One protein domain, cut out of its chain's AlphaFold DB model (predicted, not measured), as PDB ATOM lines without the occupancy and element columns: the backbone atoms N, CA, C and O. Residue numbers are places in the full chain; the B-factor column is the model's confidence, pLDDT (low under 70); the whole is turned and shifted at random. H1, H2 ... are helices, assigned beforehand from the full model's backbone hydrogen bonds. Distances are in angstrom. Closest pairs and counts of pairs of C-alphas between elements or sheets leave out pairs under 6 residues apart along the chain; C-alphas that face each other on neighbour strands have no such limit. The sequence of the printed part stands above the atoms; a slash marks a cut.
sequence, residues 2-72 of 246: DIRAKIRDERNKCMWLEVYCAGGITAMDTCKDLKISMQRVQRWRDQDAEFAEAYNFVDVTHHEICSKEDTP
ATOM      1  N   ASP A   2      42.232   4.415  25.972       72.06
ATOM      2  CA  ASP A   2      41.779   5.385  26.973       72.06
ATOM      3  C   ASP A   2      40.273   5.666  26.808       72.06
ATOM      4  O   ASP A   2      39.838   6.185  25.778       72.06
ATOM      5  N   ILE A   3      39.468   5.277  27.801       68.88
ATOM      6  CA  ILE A   3      37.999   5.409  27.784       68.88
ATOM      7  C   ILE A   3      37.601   6.882  27.592       68.88
ATOM      8  O   ILE A   3      36.648   7.178  26.872       68.88
ATOM      9  N   ARG A   4      38.392   7.815  28.135       59.25
ATOM     10  CA  ARG A   4      38.170   9.262  27.996       59.25
ATOM     11  C   ARG A   4      38.324   9.740  26.553       59.25
ATOM     12  O   ARG A   4      37.581  10.612  26.110       59.25
ATOM     13  N   ALA A   5      39.259   9.152  25.804       69.75
ATOM     14  CA  ALA A   5      39.476   9.494  24.401       69.75
ATOM     15  C   ALA A   5      38.308   9.033  23.517       69.75
ATOM     16  O   ALA A   5      37.912   9.776  22.624       69.75
ATOM     17  N   LYS A   6      37.722   7.859  23.802       73.56
ATOM     18  CA  LYS A   6      36.520   7.369  23.106       73.56
ATOM     19  C   LYS A   6      35.290   8.227  23.396       73.56
ATOM     20  O   LYS A   6      34.611   8.630  22.463       73.56
ATOM     21  N   ILE A   7      35.047   8.562  24.667       69.81
ATOM     22  CA  ILE A   7      33.913   9.418  25.064       69.81
ATOM     23  C   ILE A   7      34.014  10.799  24.402       69.81
ATOM     24  O   ILE A   7      33.030  11.326  23.890       69.81
ATOM     25  N   ARG A   8      35.219  11.379  24.365       73.38
ATOM     26  CA  ARG A   8      35.457  12.666  23.701       73.38
ATOM     27  C   ARG A   8      35.234  12.595  22.190       73.38
ATOM     28  O   ARG A   8      34.766  13.572  21.611       73.38
ATOM     29  N   ASP A   9      35.599  11.484  21.555       78.75
ATOM     30  CA  ASP A   9      35.432  11.315  20.111       78.75
ATOM     31  C   ASP A   9      33.957  11.204  19.716       78.75
ATOM     32  O   ASP A   9      33.517  11.951  18.847       78.75
ATOM     33  N   GLU A  10      33.178  10.385  20.432       73.81
ATOM     34  CA  GLU A  10      31.723  10.284  20.234       73.81
ATOM     35  C   GLU A  10      31.015  11.623  20.475       73.81
ATOM     36  O   GLU A  10      30.167  12.041  19.692       73.81
ATOM     37  N   ARG A  11      31.427  12.380  21.498       73.44
ATOM     38  CA  ARG A  11      30.859  13.710  21.750       73.44
ATOM     39  C   ARG A  11      31.122  14.692  20.604       73.44
ATOM     40  O   ARG A  11      30.238  15.463  20.238       73.44
ATOM     41  N   ASN A  12      32.333  14.687  20.044       82.06
ATOM     42  CA  ASN A  12      32.670  15.552  18.911       82.06
ATOM     43  C   ASN A  12      31.896  15.158  17.647       82.06
ATOM     44  O   ASN A  12      31.524  16.036  16.874       82.06
ATOM     45  N   LYS A  13      31.655  13.860  17.459       80.38
ATOM     46  CA  LYS A  13      30.881  13.293  16.355       80.38
ATOM     47  C   LYS A  13      29.407  13.709  16.415       80.38
ATOM     48  O   LYS A  13      28.902  14.225  15.422       80.38
ATOM     49  N   CYS A  14      28.754  13.594  17.575       73.50
ATOM     50  CA  CYS A  14      27.376  14.070  17.767       73.50
ATOM     51  C   CYS A  14      27.258  15.583  17.551       73.50
ATOM     52  O   CYS A  14      26.428  16.028  16.767       73.50
ATOM     53  N   MET A  15      28.146  16.369  18.170       76.38
ATOM     54  CA  MET A  15      28.132  17.829  18.036       76.38
ATOM     55  C   MET A  15      28.362  18.275  16.584       76.38
ATOM     56  O   MET A  15      27.795  19.268  16.143       76.38
ATOM     57  N   TRP A  16      29.188  17.548  15.822       85.25
ATOM     58  CA  TRP A  16      29.397  17.836  14.405       85.25
ATOM     59  C   TRP A  16      28.136  17.564  13.575       85.25
ATOM     60  O   TRP A  16      27.751  18.424  12.784       85.25
ATOM     61  N   LEU A  17      27.462  16.424  13.792       77.69
ATOM     62  CA  LEU A  17      26.193  16.115  13.121       77.69
ATOM     63  C   LEU A  17      25.104  17.120  13.469       77.69
ATOM     64  O   LEU A  17      24.413  17.570  12.573       77.69
ATOM     65  N   GLU A  18      24.960  17.511  14.730       71.50
ATOM     66  CA  GLU A  18      23.941  18.483  15.135       71.50
ATOM     67  C   GLU A  18      24.110  19.825  14.415       71.50
ATOM     68  O   GLU A  18      23.134  20.387  13.926       71.50
ATOM     69  N   VAL A  19      25.347  20.321  14.299       73.38
ATOM     70  CA  VAL A  19      25.620  21.590  13.606       73.38
ATOM     71  C   VAL A  19      25.456  21.440  12.091       73.38
ATOM     72  O   VAL A  19      24.961  22.360  11.447       73.38
ATOM     73  N   TYR A  20      25.828  20.295  11.517       78.06
ATOM     74  CA  TYR A  20      25.656  20.039  10.086       78.06
ATOM     75  C   TYR A  20      24.176  19.840   9.707       78.06
ATOM     76  O   TYR A  20      23.683  20.471   8.778       78.06
ATOM     77  N   CYS A  21      23.438  19.031  10.472       64.56
ATOM     78  CA  CYS A  21      22.012  18.744  10.287       64.56
ATOM     79  C   CYS A  21      21.100  19.930  10.611       64.56
ATOM     80  O   CYS A  21      20.000  20.000  10.067       64.56
ATOM     81  N   ALA A  22      21.538  20.875  11.451       64.75
ATOM     82  CA  ALA A  22      20.845  22.154  11.613       64.75
ATOM     83  C   ALA A  22      20.766  22.950  10.291       64.75
ATOM     84  O   ALA A  22      19.927  23.844  10.169       64.75
ATOM     85  N   GLY A  23      21.583  22.578   9.297       60.19
ATOM     86  CA  GLY A  23      21.568  23.107   7.941       60.19
ATOM     87  C   GLY A  23      22.272  24.454   7.823       60.19
ATOM     88  O   GLY A  23      22.621  25.102   8.810       60.19
ATOM     89  N   GLY A  24      22.486  24.890   6.581       59.44
ATOM     90  CA  GLY A  24      22.934  26.257   6.305       59.44
ATOM     91  C   GLY A  24      24.443  26.477   6.192       59.44
ATOM     92  O   GLY A  24      24.877  27.599   5.945       59.44
ATOM     93  N   ILE A  25      25.248  25.428   6.369       65.94
ATOM     94  CA  ILE A  25      26.712  25.502   6.327       65.94
ATOM     95  C   ILE A  25      27.264  24.304   5.563       65.94
ATOM     96  O   ILE A  25      26.750  23.193   5.677       65.94
ATOM     97  N   THR A  26      28.330  24.509   4.788       77.06
ATOM     98  CA  THR A  26      29.015  23.388   4.137       77.06
ATOM     99  C   THR A  26      29.711  22.532   5.190       77.06
ATOM    100  O   THR A  26      30.204  23.063   6.186       77.06
ATOM    101  N   ALA A  27      29.851  21.225   4.945       78.81
ATOM    102  CA  ALA A  27      30.592  20.327   5.838       78.81
ATOM    103  C   ALA A  27      32.004  20.860   6.168       78.81
ATOM    104  O   ALA A  27      32.552  20.618   7.248       78.81
ATOM    105  N   MET A  28      32.611  21.602   5.233       74.56
ATOM    106  CA  MET A  28      33.933  22.204   5.393       74.56
ATOM    107  C   MET A  28      33.934  23.379   6.374       74.56
ATOM    108  O   MET A  28      34.880  23.517   7.149       74.56
ATOM    109  N   ASP A  29      32.886  24.192   6.383       71.00
ATOM    110  CA  ASP A  29      32.755  25.313   7.313       71.00
ATOM    111  C   ASP A  29      32.365  24.827   8.715       71.00
ATOM    112  O   ASP A  29      32.975  25.258   9.693       71.00
ATOM    113  N   THR A  30      31.526  23.786   8.824       78.38
ATOM    114  CA  THR A  30      31.267  23.091  10.102       78.38
ATOM    115  C   THR A  30      32.560  22.557  10.731       78.38
ATOM    116  O   THR A  30      32.770  22.627  11.944       78.38
ATOM    117  N   CYS A  31      33.472  22.038   9.898       82.94
ATOM    118  CA  CYS A  31      34.797  21.593  10.333       82.94
ATOM    119  C   CYS A  31      35.674  22.748  10.845       82.94
ATOM    120  O   CYS A  31      36.362  22.581  11.860       82.94
ATOM    121  N   LYS A  32      35.653  23.913  10.180       79.31
ATOM    122  CA  LYS A  32      36.411  25.100  10.614       79.31
ATOM    123  C   LYS A  32      35.916  25.612  11.965       79.31
ATOM    124  O   LYS A  32      36.740  25.840  12.852       79.31
ATOM    125  N   ASP A  33      34.602  25.714  12.148       75.94
ATOM    126  CA  ASP A  33      33.994  26.277  13.359       75.94
ATOM    127  C   ASP A  33      34.231  25.403  14.590       75.94
ATOM    128  O   ASP A  33      34.629  25.882  15.658       75.94
ATOM    129  N   LEU A  34      34.073  24.088  14.432       80.94
ATOM    130  CA  LEU A  34      34.300  23.136  15.518       80.94
ATOM    131  C   LEU A  34      35.781  22.783  15.711       80.94
ATOM    132  O   LEU A  34      36.120  22.077  16.664       80.94
ATOM    133  N   LYS A  35      36.675  23.291  14.848       85.12
ATOM    134  CA  LYS A  35      38.110  22.957  14.804       85.12
ATOM    135  C   LYS A  35      38.353  21.446  14.705       85.12
ATOM    136  O   LYS A  35      39.254  20.899  15.345       85.12
ATOM    137  N   ILE A  36      37.533  20.769  13.905       86.12
ATOM    138  CA  ILE A  36      37.610  19.330  13.648       86.12
ATOM    139  C   ILE A  36      38.164  19.132  12.234       86.12
ATOM    140  O   ILE A  36      37.736  19.785  11.291       86.12
ATOM    141  N   SER A  37      39.140  18.237  12.074       87.69
ATOM    142  CA  SER A  37      39.688  17.918  10.749       87.69
ATOM    143  C   SER A  37      38.670  17.154   9.902       87.69
ATOM    144  O   SER A  37      38.080  16.185  10.379       87.69
ATOM    145  N   MET A  38      38.552  17.508   8.620       84.75
ATOM    146  CA  MET A  38      37.710  16.795   7.654       84.75
ATOM    147  C   MET A  38      38.071  15.303   7.545       84.75
ATOM    148  O   MET A  38      37.193  14.458   7.417       84.75
ATOM    149  N   GLN A  39      39.354  14.950   7.692       85.38
ATOM    150  CA  GLN A  39      39.792  13.547   7.709       85.38
ATOM    151  C   GLN A  39      39.183  12.757   8.876       85.38
ATOM    152  O   GLN A  39      38.997  11.545   8.792       85.38
ATOM    153  N   ARG A  40      38.877  13.438   9.988       87.62
ATOM    154  CA  ARG A  40      38.237  12.824  11.154       87.62
ATOM    155  C   ARG A  40      36.758  12.554  10.891       87.62
ATOM    156  O   ARG A  40      36.280  11.487  11.243       87.62
ATOM    157  N   VAL A  41      36.079  13.481  10.222       86.56
ATOM    158  CA  VAL A  41      34.679  13.333   9.801       86.56
ATOM    159  C   VAL A  41      34.533  12.205   8.782       86.56
ATOM    160  O   VAL A  41      33.658  11.357   8.925       86.56
ATOM    161  N   GLN A  42      35.442  12.132   7.807       86.94
ATOM    162  CA  GLN A  42      35.504  11.016   6.858       86.94
ATOM    163  C   GLN A  42      35.705   9.679   7.578       86.94
ATOM    164  O   GLN A  42      34.975   8.730   7.322       86.94
ATOM    165  N   ARG A  43      36.608   9.625   8.565       88.50
ATOM    166  CA  ARG A  43      36.785   8.427   9.392       88.50
ATOM    167  C   ARG A  43      35.504   8.034  10.139       88.50
ATOM    168  O   ARG A  43      35.233   6.844  10.237       88.50
ATOM    169  N   TRP A  44      34.735   8.985  10.675       89.56
ATOM    170  CA  TRP A  44      33.452   8.673  11.320       89.56
ATOM    171  C   TRP A  44      32.435   8.117  10.326       89.56
ATOM    172  O   TRP A  44      31.775   7.138  10.647       89.56
ATOM    173  N   ARG A  45      32.375   8.671   9.111       84.75
ATOM    174  CA  ARG A  45      31.539   8.156   8.017       84.75
ATOM    175  C   ARG A  45      31.910   6.725   7.615       84.75
ATOM    176  O   ARG A  45      31.027   5.932   7.326       84.75
ATOM    177  N   ASP A  46      33.198   6.393   7.615       86.56
ATOM    178  CA  ASP A  46      33.663   5.048   7.256       86.56
ATOM    179  C   ASP A  46      33.434   4.021   8.381       86.56
ATOM    180  O   ASP A  46      33.327   2.823   8.122       86.56
ATOM    181  N   GLN A  47      33.415   4.473   9.638       86.31
ATOM    182  CA  GLN A  47      33.311   3.607  10.820       86.31
ATOM    183  C   GLN A  47      31.879   3.428  11.327       86.31
ATOM    184  O   GLN A  47      31.588   2.396  11.929       86.31
ATOM    185  N   ASP A  48      31.013   4.419  11.120       81.62
ATOM    186  CA  ASP A  48      29.649   4.449  11.636       81.62
ATOM    187  C   ASP A  48      28.634   4.642  10.499       81.62
ATOM    188  O   ASP A  48      28.604   5.673   9.821       81.62
ATOM    189  N   ALA A  49      27.793   3.624  10.312       78.75
ATOM    190  CA  ALA A  49      26.771   3.596   9.275       78.75
ATOM    191  C   ALA A  49      25.643   4.615   9.517       78.75
ATOM    192  O   ALA A  49      25.169   5.220   8.556       78.75
ATOM    193  N   GLU A  50      25.250   4.852  10.773       72.81
ATOM    194  CA  GLU A  50      24.203   5.823  11.122       72.81
ATOM    195  C   GLU A  50      24.692   7.251  10.852       72.81
ATOM    196  O   GLU A  50      23.975   8.076  10.284       72.81
ATOM    197  N   PHE A  51      25.960   7.530  11.178       78.69
ATOM    198  CA  PHE A  51      26.590   8.811  10.854       78.69
ATOM    199  C   PHE A  51      26.622   9.058   9.339       78.69
ATOM    200  O   PHE A  51      26.364  10.173   8.881       78.69
ATOM    201  N   ALA A  52      26.941   8.028   8.552       78.69
ATOM    202  CA  ALA A  52      27.002   8.132   7.099       78.69
ATOM    203  C   ALA A  52      25.630   8.416   6.469       78.69
ATOM    204  O   ALA A  52      25.545   9.223   5.542       78.69
ATOM    205  N   GLU A  53      24.569   7.788   6.976       75.12
ATOM    206  CA  GLU A  53      23.196   8.022   6.520       75.12
ATOM    207  C   GLU A  53      22.749   9.462   6.805       75.12
ATOM    208  O   GLU A  53      22.312  10.163   5.887       75.12
ATOM    209  N   ALA A  54      22.963   9.945   8.034       71.62
ATOM    210  CA  ALA A  54      22.644  11.320   8.423       71.62
ATOM    211  C   ALA A  54      23.433  12.360   7.604       71.62
ATOM    212  O   ALA A  54      22.868  13.356   7.152       71.62
ATOM    213  N   TYR A  55      24.724  12.109   7.355       79.50
ATOM    214  CA  TYR A  55      25.564  12.968   6.516       79.50
ATOM    215  C   TYR A  55      25.018  13.072   5.085       79.50
ATOM    216  O   TYR A  55      24.879  14.170   4.546       79.50
ATOM    217  N   ASN A  56      24.700  11.930   4.464       78.56
ATOM    218  CA  ASN A  56      24.233  11.886   3.078       78.56
ATOM    219  C   ASN A  56      22.847  12.537   2.925       78.56
ATOM    220  O   ASN A  56      22.592  13.199   1.924       78.56
ATOM    221  N   PHE A  57      21.963  12.387   3.916       73.62
ATOM    222  CA  PHE A  57      20.635  13.005   3.909       73.62
ATOM    223  C   PHE A  57      20.705  14.542   3.846       73.62
ATOM    224  O   PHE A  57      20.003  15.180   3.058       73.62
ATOM    225  N   VAL A  58      21.593  15.146   4.641       68.19
ATOM    226  CA  VAL A  58      21.802  16.604   4.661       68.19
ATOM    227  C   VAL A  58      22.475  17.098   3.376       68.19
ATOM    228  O   VAL A  58      22.122  18.155   2.863       68.19
ATOM    229  N   ASP A  59      23.411  16.325   2.821       68.25
ATOM    230  CA  ASP A  59      24.123  16.682   1.586       68.25
ATOM    231  C   ASP A  59      23.174  16.737   0.372       68.25
ATOM    232  O   ASP A  59      23.178  17.698  -0.398       68.25
ATOM    233  N   VAL A  60      22.272  15.754   0.254       60.78
ATOM    234  CA  VAL A  60      21.250  15.708  -0.806       60.78
ATOM    235  C   VAL A  60      20.253  16.861  -0.673       60.78
ATOM    236  O   VAL A  60      19.950  17.538  -1.656       60.78
ATOM    237  N   THR A  61      19.776  17.133   0.544       59.94
ATOM    238  CA  THR A  61      18.826  18.229   0.801       59.94
ATOM    239  C   THR A  61      19.449  19.609   0.569       59.94
ATOM    240  O   THR A  61      18.797  20.485  -0.001       59.94
ATOM    241  N   HIS A  62      20.727  19.805   0.905       58.19
ATOM    242  CA  HIS A  62      21.475  21.014   0.542       58.19
ATOM    243  C   HIS A  62      21.599  21.196  -0.979       58.19
ATOM    244  O   HIS A  62      21.507  22.324  -1.472       58.19
ATOM    245  N   HIS A  63      21.780  20.104  -1.728       53.25
ATOM    246  CA  HIS A  63      21.914  20.139  -3.183       53.25
ATOM    247  C   HIS A  63      20.606  20.542  -3.888       53.25
ATOM    248  O   HIS A  63      20.629  21.339  -4.826       53.25
ATOM    249  N   GLU A  64      19.454  20.065  -3.405       51.78
ATOM    250  CA  GLU A  64      18.141  20.419  -3.963       51.78
ATOM    251  C   GLU A  64      17.769  21.896  -3.730       51.78
ATOM    252  O   GLU A  64      17.195  22.535  -4.617       51.78
ATOM    253  N   ILE A  65      18.125  22.471  -2.576       49.12
ATOM    254  CA  ILE A  65      17.794  23.862  -2.209       49.12
ATOM    255  C   ILE A  65      18.619  24.879  -3.020       49.12
ATOM    256  O   ILE A  65      18.104  25.935  -3.380       49.12
ATOM    257  N   CYS A  66      19.864  24.547  -3.380       41.47
ATOM    258  CA  CYS A  66      20.754  25.402  -4.182       41.47
ATOM    259  C   CYS A  66      20.337  25.531  -5.663       41.47
ATOM    260  O   CYS A  66      20.884  26.359  -6.385       41.47
ATOM    261  N   SER A  67      19.376  24.721  -6.125       43.38
ATOM    262  CA  SER A  67      18.901  24.716  -7.517       43.38
ATOM    263  C   SER A  67      17.742  25.684  -7.809       43.38
ATOM    264  O   SER A  67      17.387  25.870  -8.971       43.38
ATOM    265  N   LYS A  68      17.130  26.302  -6.785       48.00
ATOM    266  CA  LYS A  68      15.993  27.229  -6.947       48.00
ATOM    267  C   LYS A  68      16.480  28.681  -6.912       48.00
ATOM    268  O   LYS A  68      16.867  29.183  -5.863       48.00
ATOM    269  N   GLU A  69      16.438  29.337  -8.069       45.28
ATOM    270  CA  GLU A  69      17.193  30.555  -8.415       45.28
ATOM    271  C   GLU A  69      16.910  31.845  -7.614       45.28
ATOM    272  O   GLU A  69      17.664  32.790  -7.784       45.28
ATOM    273  N   ASP A  70      15.942  31.926  -6.693       51.12
ATOM    274  CA  ASP A  70      15.607  33.201  -6.018       51.12
ATOM    275  C   ASP A  70      15.250  33.051  -4.525       51.12
ATOM    276  O   ASP A  70      14.200  33.491  -4.058       51.12
ATOM    277  N   THR A  71      16.130  32.445  -3.722       47.16
ATOM    278  CA  THR A  71      16.035  32.571  -2.252       47.16
ATOM    279  C   THR A  71      17.353  33.082  -1.665       47.16
ATOM    280  O   THR A  71      18.373  32.411  -1.827       47.16
ATOM    281  N   PRO A  72      17.383  34.250  -0.979       45.25
ATOM    282  CA  PRO A  72      18.592  34.765  -0.343       45.25
ATOM    283  C   PRO A  72      18.916  33.899   0.878       45.25
ATOM    284  O   PRO A  72      18.498  34.155   2.004       45.25
TER     285      PRO A  72
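Overview. This is residues 2 to 72 of the 246 residues of an uncharacterized protein of Candidatus Cloacimonetes bacterium 4572_55 (UniProt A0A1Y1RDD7). Two long helices, H1 and H4, run the same way at a small angle, and residues 17 to 21 at the end of H1 meet residues 51 to 58 of H4; two short helices, H2 and H3, join them along the chain, with H3 crossing close to H1. Residues 2 to 8, of which 3 to 8 belong to H1, stick out from the compact body, and so do residues 63 to 72, of which 63 to 65 belong to H4. The printed part has 71 residues with four named helices, H1 to H4 in chain order, and no named strand: all helix. It is only just loose, close to compact, with a radius of gyration of the C-alphas of 13.5 A and spans of 50 by 24 by 18 A.

Arrangement. H1, residues 3 to 21, touches H2, residues 27 to 34, with its residues 16 to 20 alone. Their closest C-alphas, Tyr 20 and Thr 30, are 6.4 A apart; the tilt is steep, 55 degrees, opposite ways. H3, residues 38 to 47, is close to but not clearly touching H1, about perpendicular at 77 degrees; the closest C-alphas, Lys 13 and Trp 44, are 7.3 A apart. H4, residues 49 to 65, touches H3 only at the corner, the closest C-alphas being Arg 45 and Ala 52 at 4.6 A. Residues 17 to 21 of H1 touch residues 51 to 58 of H4 at a shallow tilt of 21 degrees, the same way; the closest C-alphas, Cys 21 and Val 58, are 6.0 A apart. H2 and H4 are apart. In H1, H2, H3 and H4 every O i to N i+4 pair is within hydrogen-bond range.

Along the chain. H1 begins at C-alpha 3, (37.999, 5.409, 27.784), and is 27.2 A long. H2 is 10.7 A and H3 14.3 A. H4 is 25.0 A long and ends at C-alpha 65, (17.794, 23.862, -2.209).

Size, cuts and confidence. The C-alphas of Asp 2 and Asp 70 are farthest apart, at 50.5 A. The printed part has no cut, and the three links are tight. The mean pLDDT of the printed part is 72.0; residues 3 to 5, 7, 21 to 25 and 58 to 72 are under 70.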